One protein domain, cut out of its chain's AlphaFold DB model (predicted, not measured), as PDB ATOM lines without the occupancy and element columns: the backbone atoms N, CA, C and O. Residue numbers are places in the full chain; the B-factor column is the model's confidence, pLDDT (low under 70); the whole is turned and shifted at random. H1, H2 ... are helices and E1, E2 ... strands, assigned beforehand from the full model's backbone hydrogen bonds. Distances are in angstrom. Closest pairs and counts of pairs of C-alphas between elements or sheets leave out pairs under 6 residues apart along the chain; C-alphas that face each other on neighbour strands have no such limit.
ATOM      1  N   LYS A   2      84.545 247.446 272.740       76.38
ATOM      2  CA  LYS A   2      85.813 247.762 273.452       76.38
ATOM      3  C   LYS A   2      85.978 246.987 274.766       76.38
ATOM      4  O   LYS A   2      86.952 246.265 274.926       76.38
ATOM      5  N   ARG A   3      84.969 247.073 275.644       71.19
ATOM      6  CA  ARG A   3      84.883 246.305 276.900       71.19
ATOM      7  C   ARG A   3      85.182 244.819 276.673       71.19
ATOM      8  O   ARG A   3      85.991 244.237 277.373       71.19
ATOM      9  N   LEU A   4      84.593 244.239 275.631       72.44
ATOM     10  CA  LEU A   4      84.779 242.833 275.290       72.44
ATOM     11  C   LEU A   4      86.236 242.505 274.918       72.44
ATOM     12  O   LEU A   4      86.803 241.558 275.445       72.44
ATOM     13  N   LEU A   5      86.863 243.314 274.058       75.25
ATOM     14  CA  LEU A   5      88.261 243.119 273.649       75.25
ATOM     15  C   LEU A   5      89.250 243.281 274.800       75.25
ATOM     16  O   LEU A   5      90.197 242.509 274.902       75.25
ATOM     17  N   LEU A   6      89.022 244.277 275.653       70.12
ATOM     18  CA  LEU A   6      89.832 244.522 276.841       70.12
ATOM     19  C   LEU A   6      89.766 243.362 277.835       70.12
ATOM     20  O   LEU A   6      90.762 243.052 278.472       70.12
ATOM     21  N   HIS A   7      88.622 242.690 277.936       66.25
ATOM     22  CA  HIS A   7      88.501 241.498 278.771       66.25
ATOM     23  C   HIS A   7      89.090 240.245 278.109       66.25
ATOM     24  O   HIS A   7      89.689 239.420 278.791       66.25
ATOM     25  N   MET A   8      88.990 240.109 276.782       66.00
ATOM     26  CA  MET A   8      89.607 238.997 276.043       66.00
ATOM     27  C   MET A   8      91.136 239.092 275.942       66.00
ATOM     28  O   MET A   8      91.780 238.090 275.643       66.00
ATOM     29  N   SER A   9      91.730 240.267 276.166       66.06
ATOM     30  CA  SER A   9      93.185 240.455 276.090       66.06
ATOM     31  C   SER A   9      93.946 239.831 277.266       66.06
ATOM     32  O   SER A   9      95.166 239.713 277.190       66.06
ATOM     33  N   GLY A  10      93.247 239.435 278.339       58.41
ATOM     34  CA  GLY A  10      93.858 238.862 279.542       58.41
ATOM     35  C   GLY A  10      94.661 239.865 280.377       58.41
ATOM     36  O   GLY A  10      95.436 239.451 281.236       58.41
ATOM     37  N   SER A  11      94.505 241.172 280.130       60.19
ATOM     38  CA  SER A  11      95.145 242.205 280.949       60.19
ATOM     39  C   SER A  11      94.598 242.172 282.379       60.19
ATOM     40  O   SER A  11      93.386 242.112 282.576       60.19
ATOM     41  N   LEU A  12      95.493 242.234 283.368       55.25
ATOM     42  CA  LEU A  12      95.142 242.279 284.795       55.25
ATOM     43  C   LEU A  12      94.492 243.614 285.191       55.25
ATOM     44  O   LEU A  12      93.659 243.642 286.091       55.25
ATOM     45  N   GLU A  13      94.825 244.697 284.483       58.47
ATOM     46  CA  GLU A  13      94.217 246.024 284.643       58.47
ATOM     47  C   GLU A  13      93.958 246.651 283.265       58.47
ATOM     48  O   GLU A  13      94.751 247.457 282.775       58.47
ATOM     49  N   PRO A  14      92.882 246.255 282.568       59.75
ATOM     50  CA  PRO A  14      92.543 246.861 281.293       59.75
ATOM     51  C   PRO A  14      92.028 248.286 281.507       59.75
ATOM     52  O   PRO A  14      91.037 248.494 282.214       59.75
ATOM     53  N   THR A  15      92.625 249.272 280.838       58.59
ATOM     54  CA  THR A  15      92.067 250.624 280.794       58.59
ATOM     55  C   THR A  15      91.254 250.821 279.518       58.59
ATOM     56  O   THR A  15      91.589 250.333 278.441       58.59
ATOM     57  N   PHE A  16      90.154 251.575 279.608       54.47
ATOM     58  CA  PHE A  16      89.330 251.900 278.434       54.47
ATOM     59  C   PHE A  16      90.111 252.648 277.338       54.47
ATOM     60  O   PHE A  16      89.729 252.590 276.167       54.47
ATOM     61  N   ALA A  17      91.198 253.323 277.724       55.28
ATOM     62  CA  ALA A  17      92.120 254.020 276.836       55.28
ATOM     63  C   ALA A  17      92.989 253.066 275.992       55.28
ATOM     64  O   ALA A  17      93.438 253.455 274.917       55.28
ATOM     65  N   ASP A  18      93.159 251.803 276.404       54.56
ATOM     66  CA  ASP A  18      93.975 250.814 275.678       54.56
ATOM     67  C   ASP A  18      93.330 250.346 274.359       54.56
ATOM     68  O   ASP A  18      93.921 249.594 273.582       54.56
ATOM     69  N   SER A  19      92.104 250.792 274.075       56.12
ATOM     70  CA  SER A  19      91.405 250.517 272.826       56.12
ATOM     71  C   SER A  19      90.758 251.788 272.289       56.12
ATOM     72  O   SER A  19      89.547 251.959 272.376       56.12
ATOM     73  N   ASP A  20      91.543 252.675 271.678       67.12
ATOM     74  CA  ASP A  20      91.030 253.795 270.863       67.12
ATOM     75  C   ASP A  20      90.839 253.440 269.386       67.12
ATOM     76  O   ASP A  20      90.789 254.271 268.480       67.12
ATOM     77  N   ASP A  21      90.677 252.145 269.145       77.62
ATOM     78  CA  ASP A  21      90.492 251.602 267.821       77.62
ATOM     79  C   ASP A  21      89.176 252.087 267.185       77.62
ATOM     80  O   ASP A  21      88.113 252.048 267.822       77.62
ATOM     81  N   PRO A  22      89.198 252.456 265.892       82.38
ATOM     82  CA  PRO A  22      87.978 252.714 265.144       82.38
ATOM     83  C   PRO A  22      87.145 251.429 265.019       82.38
ATOM     84  O   PRO A  22      87.687 250.322 265.037       82.38
ATOM     85  N   TRP A  23      85.829 251.563 264.804       85.50
ATOM     86  CA  TRP A  23      84.883 250.432 264.740       85.50
ATOM     87  C   TRP A  23      85.376 249.267 263.877       85.50
ATOM     88  O   TRP A  23      85.329 248.123 264.309       85.50
ATOM     89  N   LYS A  24      85.894 249.544 262.671       85.50
ATOM     90  CA  LYS A  24      86.420 248.502 261.767       85.50
ATOM     91  C   LYS A  24      87.545 247.683 262.406       85.50
ATOM     92  O   LYS A  24      87.639 246.479 262.186       85.50
ATOM     93  N   THR A  25      88.407 248.332 263.181       86.00
ATOM     94  CA  THR A  25      89.491 247.655 263.890       86.00
ATOM     95  C   THR A  25      88.952 246.850 265.068       86.00
ATOM     96  O   THR A  25      89.392 245.717 265.245       86.00
ATOM     97  N   LEU A  26      87.971 247.377 265.810       85.56
ATOM     98  CA  LEU A  26      87.287 246.641 266.883       85.56
ATOM     99  C   LEU A  26      86.578 245.387 266.354       85.56
ATOM    100  O   LEU A  26      86.730 244.314 266.925       85.56
ATOM    101  N   ASP A  27      85.847 245.516 265.246       87.69
ATOM    102  CA  ASP A  27      85.133 244.422 264.578       87.69
ATOM    103  C   ASP A  27      86.098 243.304 264.172       87.69
ATOM    104  O   ASP A  27      85.955 242.159 264.595       87.69
ATOM    105  N   ARG A  28      87.177 243.662 263.466       86.88
ATOM    106  CA  ARG A  28      88.225 242.716 263.075       86.88
ATOM    107  C   ARG A  28      88.876 242.033 264.279       86.88
ATOM    108  O   ARG A  28      89.075 240.822 264.251       86.88
ATOM    109  N   LYS A  29      89.230 242.794 265.322       83.19
ATOM    110  CA  LYS A  29      89.833 242.231 266.540       83.19
ATOM    111  C   LYS A  29      88.877 241.236 267.206       83.19
ATOM    112  O   LYS A  29      89.330 240.171 267.610       83.19
ATOM    113  N   LEU A  30      87.578 241.536 267.253       81.75
ATOM    114  CA  LEU A  30      86.572 240.637 267.823       81.75
ATOM    115  C   LEU A  30      86.380 239.374 266.997       81.75
ATOM    116  O   LEU A  30      86.328 238.299 267.575       81.75
ATOM    117  N   ARG A  31      86.348 239.478 265.665       85.38
ATOM    118  CA  ARG A  31      86.286 238.304 264.778       85.38
ATOM    119  C   ARG A  31      87.485 237.385 264.980       85.38
ATOM    120  O   ARG A  31      87.311 236.182 265.118       85.38
ATOM    121  N   ASN A  32      88.687 237.952 265.066       79.44
ATOM    122  CA  ASN A  32      89.902 237.179 265.327       79.44
ATOM    123  C   ASN A  32      89.870 236.510 266.705       79.44
ATOM    124  O   ASN A  32      90.272 235.357 266.844       79.44
ATOM    125  N   ALA A  33      89.397 237.238 267.717       73.31
ATOM    126  CA  ALA A  33      89.297 236.735 269.077       73.31
ATOM    127  C   ALA A  33      88.205 235.656 269.200       73.31
ATOM    128  O   ALA A  33      88.391 234.676 269.914       73.31
ATOM    129  N   ALA A  34      87.110 235.781 268.445       74.31
ATOM    130  CA  ALA A  34      86.062 234.773 268.354       74.31
ATOM    131  C   ALA A  34      86.618 233.445 267.828       74.31
ATOM    132  O   ALA A  34      86.314 232.414 268.409       74.31
ATOM    133  N   THR A  35      87.515 233.441 266.834       69.44
ATOM    134  CA  THR A  35      88.167 232.208 266.343       69.44
ATOM    135  C   THR A  35      88.865 231.410 267.456       69.44
ATOM    136  O   THR A  35      88.942 230.187 267.378       69.44
ATOM    137  N   ALA A  36      89.332 232.075 268.520       65.25
ATOM    138  CA  ALA A  36      89.956 231.432 269.677       65.25
ATOM    139  C   ALA A  36      88.951 230.824 270.685       65.25
ATOM    140  O   ALA A  36      89.369 230.126 271.606       65.25
ATOM    141  N   LEU A  37      87.639 231.058 270.524       63.34
ATOM    142  CA  LEU A  37      86.570 230.652 271.454       63.34
ATOM    143  C   LEU A  37      85.799 229.369 271.057       63.34
ATOM    144  O   LEU A  37      84.888 228.965 271.783       63.34
ATOM    145  N   GLY A  38      86.127 228.703 269.943       66.25
ATOM    146  CA  GLY A  38      85.508 227.417 269.564       66.25
ATOM    147  C   GLY A  38      84.029 227.524 269.148       66.25
ATOM    148  O   GLY A  38      83.678 228.407 268.378       66.25
ATOM    149  N   GLU A  39      83.138 226.645 269.629       59.81
ATOM    150  CA  GLU A  39      81.710 226.631 269.225       59.81
ATOM    151  C   GLU A  39      80.971 227.954 269.512       59.81
ATOM    152  O   GLU A  39      80.106 228.360 268.741       59.81
ATOM    153  N   ARG A  40      81.367 228.688 270.560       61.44
ATOM    154  CA  ARG A  40      80.801 230.008 270.908       61.44
ATOM    155  C   ARG A  40      81.309 231.149 270.022       61.44
ATOM    156  O   ARG A  40      80.726 232.231 270.016       61.44
ATOM    157  N   ALA A  41      82.356 230.905 269.227       69.19
ATOM    158  CA  ALA A  41      82.760 231.807 268.152       69.19
ATOM    159  C   ALA A  41      81.606 232.059 267.182       69.19
ATOM    160  O   ALA A  41      81.479 233.161 266.652       69.19
ATOM    161  N   ALA A  42      80.765 231.041 266.964       73.81
ATOM    162  CA  ALA A  42      79.664 231.105 266.018       73.81
ATOM    163  C   ALA A  42      78.628 232.162 266.417       73.81
ATOM    164  O   ALA A  42      78.177 232.904 265.548       73.81
ATOM    165  N   ASP A  43      78.306 232.291 267.707       78.12
ATOM    166  CA  ASP A  43      77.319 233.268 268.182       78.12
ATOM    167  C   ASP A  43      77.851 234.699 268.076       78.12
ATOM    168  O   ASP A  43      77.176 235.568 267.525       78.12
ATOM    169  N   VAL A  44      79.098 234.940 268.495       81.12
ATOM    170  CA  VAL A  44      79.738 236.259 268.348       81.12
ATOM    171  C   VAL A  44      79.851 236.639 266.871       81.12
ATOM    172  O   VAL A  44      79.469 237.744 266.492       81.12
ATOM    173  N   VAL A  45      80.324 235.729 266.013       84.94
ATOM    174  CA  VAL A  45      80.428 235.976 264.564       84.94
ATOM    175  C   VAL A  45      79.053 236.247 263.956       84.94
ATOM    176  O   VAL A  45      78.920 237.201 263.195       84.94
ATOM    177  N   LYS A  46      78.018 235.498 264.347       87.44
ATOM    178  CA  LYS A  46      76.641 235.714 263.889       87.44
ATOM    179  C   LYS A  46      76.118 237.099 264.266       87.44
ATOM    180  O   LYS A  46      75.477 237.740 263.435       87.44
ATOM    181  N   VAL A  47      76.407 237.587 265.474       89.50
ATOM    182  CA  VAL A  47      76.042 238.953 265.886       89.50
ATOM    183  C   VAL A  47      76.794 239.999 265.064       89.50
ATOM    184  O   VAL A  47      76.183 240.952 264.582       89.50
ATOM    185  N   LEU A  48      78.101 239.817 264.848       90.25
ATOM    186  CA  LEU A  48      78.906 240.736 264.035       90.25
ATOM    187  C   LEU A  48      78.440 240.761 262.567       90.25
ATOM    188  O   LEU A  48      78.367 241.829 261.957       90.25
ATOM    189  N   ASP A  49      78.072 239.608 262.007       92.12
ATOM    190  CA  ASP A  49      77.522 239.487 260.654       92.12
ATOM    191  C   ASP A  49      76.142 240.136 260.546       92.12
ATOM    192  O   ASP A  49      75.880 240.880 259.598       92.12
ATOM    193  N   TRP A  50      75.277 239.931 261.545       93.94
ATOM    194  CA  TRP A  50      73.996 240.627 261.630       93.94
ATOM    195  C   TRP A  50      74.195 242.146 261.704       93.94
ATOM    196  O   TRP A  50      73.522 242.889 260.990       93.94
ATOM    197  N   GLY A  51      75.158 242.617 262.501       91.94
ATOM    198  CA  GLY A  51      75.471 244.040 262.621       91.94
ATOM    199  C   GLY A  51      75.964 244.649 261.307       91.94
ATOM    200  O   GLY A  51      75.602 245.778 260.965       91.94
ATOM    201  N   GLN A  52      76.741 243.889 260.532       92.06
ATOM    202  CA  GLN A  52      77.151 244.281 259.187       92.06
ATOM    203  C   GLN A  52      75.958 244.337 258.223       92.06
ATOM    204  O   GLN A  52      75.817 245.326 257.507       92.06
ATOM    205  N   ALA A  53      75.093 243.319 258.222       92.94
ATOM    206  CA  ALA A  53      73.913 243.264 257.357       92.94
ATOM    207  C   ALA A  53      72.906 244.393 257.645       92.94
ATOM    208  O   ALA A  53      72.242 244.872 256.730       92.94
ATOM    209  N   ASN A  54      72.832 244.850 258.899       92.38
ATOM    210  CA  ASN A  54      71.931 245.918 259.341       92.38
ATOM    211  C   ASN A  54      72.596 247.303 259.403       92.38
ATOM    212  O   ASN A  54      72.016 248.237 259.946       92.38
ATOM    213  N   ASN A  55      73.804 247.463 258.849       91.50
ATOM    214  CA  ASN A  55      74.522 248.743 258.784       91.50
ATOM    215  C   ASN A  55      74.723 249.445 260.146       91.50
ATOM    216  O   ASN A  55      74.847 250.669 260.203       91.50
ATOM    217  N   ILE A  56      74.841 248.684 261.240       93.38
ATOM    218  CA  ILE A  56      74.949 249.199 262.621       93.38
ATOM    219  C   ILE A  56      76.080 250.223 262.784       93.38
ATOM    220  O   ILE A  56      75.924 251.232 263.469       93.38
ATOM    221  N   ARG A  57      77.222 250.004 262.117       89.94
ATOM    222  CA  ARG A  57      78.347 250.954 262.128       89.94
ATOM    223  C   ARG A  57      77.936 252.327 261.598       89.94
ATOM    224  O   ARG A  57      78.320 253.343 262.175       89.94
ATOM    225  N   ASP A  58      77.246 252.341 260.465       87.88
ATOM    226  CA  ASP A  58      76.883 253.580 259.787       87.88
ATOM    227  C   ASP A  58      75.788 254.293 260.578       87.88
ATOM    228  O   ASP A  58      75.949 255.474 260.853       87.88
ATOM    229  N   ILE A  59      74.794 253.558 261.090       88.88
ATOM    230  CA  ILE A  59      73.771 254.088 262.009       88.88
ATOM    231  C   ILE A  59      74.416 254.748 263.239       88.88
ATOM    232  O   ILE A  59      74.116 255.893 263.569       88.88
ATOM    233  N   ARG A  60      75.375 254.076 263.896       87.94
ATOM    234  CA  ARG A  60      76.113 254.642 265.042       87.94
ATOM    235  C   ARG A  60      76.868 255.916 264.673       87.94
ATOM    236  O   ARG A  60      76.929 256.847 265.471       87.94
ATOM    237  N   ASN A  61      77.507 255.940 263.506       85.25
ATOM    238  CA  ASN A  61      78.235 257.123 263.055       85.25
ATOM    239  C   ASN A  61      77.285 258.276 262.739       85.25
ATOM    240  O   ASN A  61      77.585 259.406 263.113       85.25
ATOM    241  N   ASP A  62      76.147 257.979 262.123       84.31
ATOM    242  CA  ASP A  62      75.131 258.965 261.788       84.31
ATOM    243  C   ASP A  62      74.546 259.592 263.065       84.31
ATOM    244  O   ASP A  62      74.500 260.815 263.184       84.31
ATOM    245  N   ILE A  63      74.233 258.774 264.076       82.88
ATOM    246  CA  ILE A  63      73.733 259.253 265.374       82.88
ATOM    247  C   ILE A  63      74.721 260.179 266.084       82.88
ATOM    248  O   ILE A  63      74.319 261.172 266.680       82.88
ATOM    249  N   ILE A  64      76.015 259.870 266.033       79.25
ATOM    250  CA  ILE A  64      77.021 260.605 266.813       79.25
ATOM    251  C   ILE A  64      77.538 261.840 266.075       79.25
ATOM    252  O   ILE A  64      77.945 262.806 266.721       79.25
ATOM    253  N   HIS A  65      77.566 261.806 264.744       77.25
ATOM    254  CA  HIS A  65      78.260 262.814 263.945       77.25
ATOM    255  C   HIS A  65      77.371 263.561 262.950       77.25
ATOM    256  O   HIS A  65      77.790 264.617 262.484       77.25
ATOM    257  N   ALA A  66      76.200 263.030 262.592       73.50
ATOM    258  CA  ALA A  66      75.438 263.526 261.450       73.50
ATOM    259  C   ALA A  66      74.048 264.063 261.796       73.50
ATOM    260  O   ALA A  66      73.569 264.919 261.052       73.50
ATOM    261  N   TYR A  67      73.399 263.582 262.862       79.44
ATOM    262  CA  TYR A  67      72.065 264.056 263.234       79.44
ATOM    263  C   TYR A  67      72.103 265.411 263.955       79.44
ATOM    264  O   TYR A  67      72.824 265.595 264.938       79.44
ATOM    265  N   TRP A  68      71.264 266.344 263.501       77.50
ATOM    266  CA  TRP A  68      70.896 267.554 264.235       77.50
ATOM    267  C   TRP A  68      69.396 267.841 264.099       77.50
ATOM    268  O   TRP A  68      68.742 267.413 263.147       77.50
ATOM    269  N   TRP A  69      68.850 268.565 265.076       76.25
ATOM    270  CA  TRP A  69      67.427 268.894 265.145       76.25
ATOM    271  C   TRP A  69      67.097 270.112 264.289       76.25
ATOM    272  O   TRP A  69      67.724 271.164 264.448       76.25
ATOM    273  N   ASP A  70      66.079 269.989 263.440       69.94
ATOM    274  CA  ASP A  70      65.446 271.123 262.776       69.94
ATOM    275  C   ASP A  70      64.126 271.454 263.485       69.94
ATOM    276  O   ASP A  70      63.105 270.779 263.340       69.94
ATOM    277  N   TYR A  71      64.162 272.514 264.293       63.47
ATOM    278  CA  TYR A  71      63.009 272.974 265.065       63.47
ATOM    279  C   TYR A  71      61.954 273.692 264.214       63.47
ATOM    280  O   TYR A  71      60.863 273.952 264.722       63.47
ATOM    281  N   SER A  72      62.261 274.041 262.959       69.75
ATOM    282  CA  SER A  72      61.325 274.748 262.082       69.75
ATOM    283  C   SER A  72      60.319 273.811 261.413       69.75
ATOM    284  O   SER A  72      59.140 274.149 261.355       69.75
ATOM    285  N   ASP A  73      60.758 272.605 261.041       63.50
ATOM    286  CA  ASP A  73      59.933 271.595 260.362       63.50
ATOM    287  C   ASP A  73      59.633 270.351 261.230       63.50
ATOM    288  O   ASP A  73      59.044 269.386 260.748       63.50
ATOM    289  N   VAL A  74      60.002 270.363 262.523       64.62
ATOM    290  CA  VAL A  74      59.865 269.217 263.455       64.62
ATOM    291  C   VAL A  74      60.491 267.945 262.855       64.62
ATOM    292  O   VAL A  74      59.907 266.862 262.861       64.62
ATOM    293  N   GLY A  75      61.690 268.096 262.293       71.50
ATOM    294  CA  GLY A  75      62.421 267.036 261.603       71.50
ATOM    295  C   GLY A  75      63.817 266.834 262.178       71.50
ATOM    296  O   GLY A  75      64.354 267.682 262.897       71.50
ATOM    297  N   ILE A  76      64.420 265.694 261.859       79.62
ATOM    298  CA  ILE A  76      65.831 265.437 262.143       79.62
ATOM    299  C   ILE A  76      66.553 265.391 260.805       79.62
ATOM    300  O   ILE A  76      66.185 264.640 259.905       79.62
ATOM    301  N   THR A  77      67.608 266.184 260.672       81.44
ATOM    302  CA  THR A  77      68.424 266.194 259.462       81.44
ATOM    303  C   THR A  77      69.705 265.415 259.698       81.44
ATOM    304  O   THR A  77      70.339 265.537 260.745       81.44
ATOM    305  N   ARG A  78      70.107 264.635 258.694       82.50
ATOM    306  CA  ARG A  78      71.367 263.900 258.634       82.50
ATOM    307  C   ARG A  78      72.253 264.442 257.527       82.50
ATOM    308  O   ARG A  78      71.889 264.351 256.357       82.50
ATOM    309  N   GLY A  79      73.441 264.924 257.875       79.31
ATOM    310  CA  GLY A  79      74.479 265.241 256.891       79.31
ATOM    311  C   GLY A  79      75.343 264.026 256.553       79.31
ATOM    312  O   GLY A  79      76.002 263.479 257.435       79.31
ATOM    313  N   ARG A  80      75.403 263.616 255.281       79.94
ATOM    314  CA  ARG A  80      76.312 262.554 254.818       79.94
ATOM    315  C   ARG A  80      77.337 263.117 253.847       79.94
ATOM    316  O   ARG A  80      76.976 263.772 252.878       79.94
ATOM    317  N   VAL A  81      78.615 262.850 254.109       78.19
ATOM    318  CA  VAL A  81      79.728 263.218 253.223       78.19
ATOM    319  C   VAL A  81      80.308 261.947 252.619       78.19
ATOM    320  O   VAL A  81      80.640 260.999 253.336       78.19
ATOM    321  N   TYR A  82      80.417 261.924 251.298       79.44
ATOM    322  CA  TYR A  82      80.921 260.797 250.529       79.44
ATOM    323  C   TYR A  82      82.414 260.972 250.218       79.44
ATOM    324  O   TYR A  82      82.968 262.070 250.258       79.44
ATOM    325  N   GLN A  83      83.099 259.865 249.923       77.31
ATOM    326  CA  GLN A  83      84.548 259.874 249.671       77.31
ATOM    327  C   GLN A  83      84.943 260.605 248.383       77.31
ATOM    328  O   GLN A  83      86.098 260.992 248.234       77.31
ATOM    329  N   ASP A  84      83.998 260.795 247.467       83.06
ATOM    330  CA  ASP A  84      84.172 261.560 246.230       83.06
ATOM    331  C   ASP A  84      84.055 263.082 246.438       83.06
ATOM    332  O   ASP A  84      84.166 263.848 245.482       83.06
ATOM    333  N   GLY A  85      83.851 263.526 247.683       80.44
ATOM    334  CA  GLY A  85      83.700 264.933 248.046       80.44
ATOM    335  C   GLY A  85      82.275 265.466 247.905       80.44
ATOM    336  O   GLY A  85      82.044 266.638 248.204       80.44
ATOM    337  N   THR A  86      81.315 264.640 247.483       84.38
ATOM    338  CA  THR A  86      79.902 265.023 247.477       84.38
ATOM    339  C   THR A  86      79.302 264.938 248.880       84.38
ATOM    340  O   THR A  86      79.824 264.267 249.776       84.38
ATOM    341  N   SER A  87      78.199 265.653 249.093       84.56
ATOM    342  CA  SER A  87      77.462 265.604 250.352       84.56
ATOM    343  C   SER A  87      75.964 265.659 250.112       84.56
ATOM    344  O   SER A  87      75.511 266.202 249.104       84.56
ATOM    345  N   GLU A  88      75.213 265.093 251.043       85.69
ATOM    346  CA  GLU A  88      73.761 265.020 250.999       85.69
ATOM    347  C   GLU A  88      73.180 265.368 252.369       85.69
ATOM    348  O   GLU A  88      73.734 264.998 253.409       85.69
ATOM    349  N   LEU A  89      72.053 266.079 252.354       83.75
ATOM    350  CA  LEU A  89      71.219 266.308 253.526       83.75
ATOM    351  C   LEU A  89      69.989 265.419 253.414       83.75
ATOM    352  O   LEU A  89      69.214 265.536 252.467       83.75
ATOM    353  N   ILE A  90      69.822 264.536 254.387       85.62
ATOM    354  CA  ILE A  90      68.737 263.563 254.417       85.62
ATOM    355  C   ILE A  90      67.826 263.946 255.575       85.62
ATOM    356  O   ILE A  90      68.263 263.949 256.723       85.62
ATOM    357  N   GLN A  91      66.573 264.279 255.278       84.88
ATOM    358  CA  GLN A  91      65.559 264.470 256.312       84.88
ATOM    359  C   GLN A  91      65.028 263.110 256.755       84.88
ATOM    360  O   GLN A  91      64.687 262.275 255.914       84.88
ATOM    361  N   ILE A  92      64.968 262.899 258.063       85.25
ATOM    362  CA  ILE A  92      64.380 261.716 258.681       85.25
ATOM    363  C   ILE A  92      63.356 262.130 259.742       85.25
ATOM    364  O   ILE A  92      63.402 263.239 260.287       85.25
ATOM    365  N   THR A  93      62.430 261.227 260.042       86.81
ATOM    366  CA  THR A  93      61.428 261.436 261.089       86.81
ATOM    367  C   THR A  93      61.944 260.972 262.460       86.81
ATOM    368  O   THR A  93      62.879 260.165 262.530       86.81
ATOM    369  N   PRO A  94      61.339 261.436 263.569       84.56
ATOM    370  CA  PRO A  94      61.634 260.921 264.907       84.56
ATOM    371  C   PRO A  94      61.488 259.400 265.031       84.56
ATOM    372  O   PRO A  94      62.300 258.765 265.696       84.56
ATOM    373  N   GLU A  95      60.511 258.801 264.352       87.38
ATOM    374  CA  GLU A  95      60.279 257.351 264.358       87.38
ATOM    375  C   GLU A  95      61.426 256.593 263.683       87.38
ATOM    376  O   GLU A  95      61.842 255.545 264.163       87.38
ATOM    377  N   GLN A  96      61.994 257.139 262.604       87.19
ATOM    378  CA  GLN A  96      63.164 256.543 261.955       87.19
ATOM    379  C   GLN A  96      64.407 256.617 262.849       87.19
ATOM    380  O   GLN A  96      65.196 255.674 262.880       87.19
ATOM    381  N   LEU A  97      64.570 257.710 263.606       86.38
ATOM    382  CA  LEU A  97      65.626 257.799 264.614       86.38
ATOM    383  C   LEU A  97      65.407 256.774 265.736       86.38
ATOM    384  O   LEU A  97      66.374 256.158 266.184       86.38
ATOM    385  N   ASP A  98      64.166 256.576 266.175       89.19
ATOM    386  CA  ASP A  98      63.824 255.589 267.203       89.19
ATOM    387  C   ASP A  98      64.131 254.159 266.731       89.19
ATOM    388  O   ASP A  98      64.807 253.406 267.431       89.19
ATOM    389  N   GLU A  99      63.771 253.812 265.491       91.38
ATOM    390  CA  GLU A  99      64.141 252.532 264.871       91.38
ATOM    391  C   GLU A  99      65.663 252.327 264.803       91.38
ATOM    392  O   GLU A  99      66.165 251.227 265.057       91.38
ATOM    393  N   ASP A 100      66.415 253.372 264.454       90.62
ATOM    394  CA  ASP A 100      67.878 253.340 264.435       90.62
ATOM    395  C   ASP A 100      68.459 253.132 265.846       90.62
ATOM    396  O   ASP A 100      69.373 252.319 266.030       90.62
ATOM    397  N   CYS A 101      67.901 253.808 266.855       89.12
ATOM    398  CA  CYS A 101      68.272 253.621 268.258       89.12
ATOM    399  C   CYS A 101      67.973 252.195 268.735       89.12
ATOM    400  O   CYS A 101      68.823 251.579 269.384       89.12
ATOM    401  N   GLN A 102      66.816 251.643 268.365       92.44
ATOM    402  CA  GLN A 102      66.423 250.286 268.731       92.44
ATOM    403  C   GLN A 102      67.370 249.247 268.118       92.44
ATOM    404  O   GLN A 102      67.852 248.368 268.827       92.44
ATOM    405  N   LYS A 103      67.742 249.388 266.839       92.94
ATOM    406  CA  LYS A 103      68.732 248.499 266.200       92.94
ATOM    407  C   LYS A 103      70.085 248.532 266.912       92.94
ATOM    408  O   LYS A 103      70.732 247.491 267.046       92.94
ATOM    409  N   LEU A 104      70.533 249.711 267.354       90.50
ATOM    410  CA  LEU A 104      71.767 249.834 268.137       90.50
ATOM    411  C   LEU A 104      71.652 249.153 269.502       90.50
ATOM    412  O   LEU A 104      72.609 248.503 269.932       90.50
ATOM    413  N   HIS A 105      70.507 249.303 270.166       89.75
ATOM    414  CA  HIS A 105      70.234 248.653 271.441       89.75
ATOM    415  C   HIS A 105      70.227 247.126 271.295       89.75
ATOM    416  O   HIS A 105      71.009 246.454 271.965       89.75
ATOM    417  N   ASP A 106      69.459 246.590 270.343       92.44
ATOM    418  CA  ASP A 106      69.359 245.151 270.076       92.44
ATOM    419  C   ASP A 106      70.722 244.541 269.731       92.44
ATOM    420  O   ASP A 106      71.071 243.454 270.200       92.44
ATOM    421  N   TYR A 107      71.537 245.257 268.946       91.00
ATOM    422  CA  TYR A 107      72.908 244.845 268.652       91.00
ATOM    423  C   TYR A 107      73.756 244.719 269.922       91.00
ATOM    424  O   TYR A 107      74.486 243.741 270.086       91.00
ATOM    425  N   ALA A 108      73.687 245.719 270.805       86.50
ATOM    426  CA  ALA A 108      74.463 245.746 272.038       86.50
ATOM    427  C   ALA A 108      74.029 244.631 273.000       86.50
ATOM    428  O   ALA A 108      74.887 243.891 273.479       86.50
ATOM    429  N   GLU A 109      72.720 244.461 273.199       86.25
ATOM    430  CA  GLU A 109      72.138 243.409 274.041       86.25
ATOM    431  C   GLU A 109      72.483 242.010 273.526       86.25
ATOM    432  O   GLU A 109      72.909 241.144 274.291       86.25
ATOM    433  N   THR A 110      72.367 241.780 272.214       86.38
ATOM    434  CA  THR A 110      72.687 240.470 271.628       86.38
ATOM    435  C   THR A 110      74.185 240.177 271.718       86.38
ATOM    436  O   THR A 110      74.576 239.038 271.974       86.38
ATOM    437  N   LEU A 111      75.037 241.195 271.553       83.12
ATOM    438  CA  LEU A 111      76.485 241.047 271.708       83.12
ATOM    439  C   LEU A 111      76.879 240.734 273.160       83.12
ATOM    440  O   LEU A 111      77.781 239.925 273.374       83.12
ATOM    441  N   ASP A 112      76.219 241.351 274.141       78.69
ATOM    442  CA  ASP A 112      76.435 241.060 275.562       78.69
ATOM    443  C   ASP A 112      75.879 239.673 275.946       78.69
ATOM    444  O   ASP A 112      76.538 238.934 276.683       78.69
ATOM    445  N   SER A 113      74.728 239.278 275.390       80.75
ATOM    446  CA  SER A 113      74.084 237.973 275.621       80.75
ATOM    447  C   SER A 113      74.852 236.805 275.003       80.75
ATOM    448  O   SER A 113      74.980 235.754 275.625       80.75
ATOM    449  N   ALA A 114      75.440 236.982 273.813       74.94
ATOM    450  CA  ALA A 114      76.331 235.990 273.194       74.94
ATOM    451  C   ALA A 114      77.568 235.678 274.062       74.94
ATOM    452  O   ALA A 114      78.289 234.710 273.822       74.94
ATOM    453  N   MET A 115      77.810 236.506 275.080       68.38
ATOM    454  CA  MET A 115      78.915 236.409 276.021       68.38
ATOM    455  C   MET A 115      78.436 236.058 277.441       68.38
ATOM    456  O   MET A 115      79.249 236.007 278.371       68.38
ATOM    457  N   ASP A 116      77.142 235.778 277.626       63.59
ATOM    458  CA  ASP A 116      76.580 235.435 278.927       63.59
ATOM    459  C   ASP A 116      77.126 234.094 279.461       63.59
ATOM    460  O   ASP A 116      77.413 233.152 278.716       63.59
ATOM    461  N   GLY A 117      77.398 234.028 280.768       56.41
ATOM    462  CA  GLY A 117      78.103 232.908 281.418       56.41
ATOM    463  C   GLY A 117      79.633 232.859 281.225       56.41
ATOM    464  O   GLY A 117      80.327 232.137 281.949       56.41
ATOM    465  N   LEU A 118      80.202 233.655 280.310       54.56
ATOM    466  CA  LEU A 118      81.639 233.965 280.298       54.56
ATOM    467  C   LEU A 118      81.964 235.128 281.243       54.56
ATOM    468  O   LEU A 118      83.064 235.161 281.786       54.56
ATOM    469  N   TRP A 119      80.989 235.990 281.552       50.69
ATOM    470  CA  TRP A 119      81.126 237.055 282.552       50.69
ATOM    471  C   TRP A 119      81.579 236.570 283.931       50.69
ATOM    472  O   TRP A 119      82.141 237.363 284.656       50.69
ATOM    473  N   LEU A 120      81.380 235.306 284.317       40.91
ATOM    474  CA  LEU A 120      81.873 234.774 285.602       40.91
ATOM    475  C   LEU A 120      83.209 234.026 285.472       40.91
ATOM    476  O   LEU A 120      84.050 234.103 286.362       40.91
ATOM    477  N   ASN A 121      83.442 233.343 284.346       42.12
ATOM    478  CA  ASN A 121      84.676 232.582 284.100       42.12
ATOM    479  C   ASN A 121      85.843 233.446 283.591       42.12
ATOM    480  O   ASN A 121      86.981 232.993 283.595       42.12
ATOM    481  N   ILE A 122      85.563 234.675 283.152       46.72
ATOM    482  CA  ILE A 122      86.558 235.676 282.743       46.72
ATOM    483  C   ILE A 122      87.105 236.459 283.957       46.72
ATOM    484  O   ILE A 122      88.174 237.052 283.865       46.72
ATOM    485  N   TYR A 123      86.424 236.428 285.113       43.38
ATOM    486  CA  TYR A 123      86.861 237.116 286.343       43.38
ATOM    487  C   TYR A 123      87.864 236.328 287.183       43.38
ATOM    488  O   TYR A 123      88.506 236.900 288.062       43.38
TER     489      TYR A 123
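Overview. This is residues 2 to 123 of the 140 residues of an uncharacterized protein of Cryobacterium sp. SO1 (UniProt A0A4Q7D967). What shape do these atoms make? A hairpin sheet of three strands, E1, E2 and E3, makes one end of an elongated model, and the long helix H5 runs from it toward the other end, where H3 packs partly beside H5, H2 folds back on H3, and H1 packs on H2. The short helix H4 lies between the sheet and H3 and packs on H5. What is it made of? The printed part has 122 residues with six named helices and three named strands, in the order H1 H2 H3 H4 E1 E2 E3 H5 H6; it is mostly helix, and the antiparallel sheet E1 E2 E3 is a meander, each strand the antiparallel neighbour of the one before. It is loose, with a radius of gyration of the C-alphas of 17.4 A, and spans 53 by 28 by 25 A.

Along the chain. Where are the strands? E1 is residues 67 to 70, E2 is residues 75 to 81, 19.6 A long, and E3 is residues 87 to 92, 16.0 A long. Where are the helices? H5, residues 94 to 113, is 28.2 A long and begins at C-alpha 94 (61.634, 260.921, 264.907). H4 is residues 56 to 65, H3 residues 38 to 53, 23.1 A long, and H2 residues 23 to 35, 18.6 A long. H1 is residues 2 to 8, beginning at C-alpha 2 (85.813, 247.762, 273.452), and H6 is residues 118 to 121.

Arrangement. How is the sheet joined? E1 and E2 form a hairpin, with N 68 and O 77 3.0 A apart; E2 and E3 form another, with N 78 and O 90 2.8 A apart. What meets the sheet? H4 only grazes it with residues 61 to 65, and H5 only grazes it with residues 94 to 97. How do the helices meet? H4 touches residues 100 to 107 of H5 at a steep tilt of 55 degrees, closest at the C-alphas of Ile 56 and Leu 104, 6.4 A. Residues 44 to 51 of H3 touch residues 107 to 111 of H5 at a shallow tilt of 10 degrees, opposite ways, closest at the C-alphas of Val 47 and Leu 111, 6.2 A. H2 and H3 form a helical hairpin, closest at the C-alphas of Ala 34 and Ala 41, 4.4 A, and H1 touches H2, closest at the C-alphas of Leu 5 and Leu 30, 6.6 A. What of the helix backbones? Every O i to N i+4 pair is within hydrogen-bond range in H1, H2, H4 and H5, and 9 of 12 are in H3; H6, too short for such a pair, touches no helix.

Size, cuts and confidence. How far does it reach? The two C-alphas farthest apart, those of Gly 38 and Ser 72, are 53.7 A apart. Is it continuous? The printed part has no cut; the link from H1 to H2 is long, with 14 residues, and the others are tight. Where is confidence low? Residues 7 to 20, 35 to 41, 70 to 74 and 115 to 123 are under 70; the mean pLDDT of the printed part is 77.0.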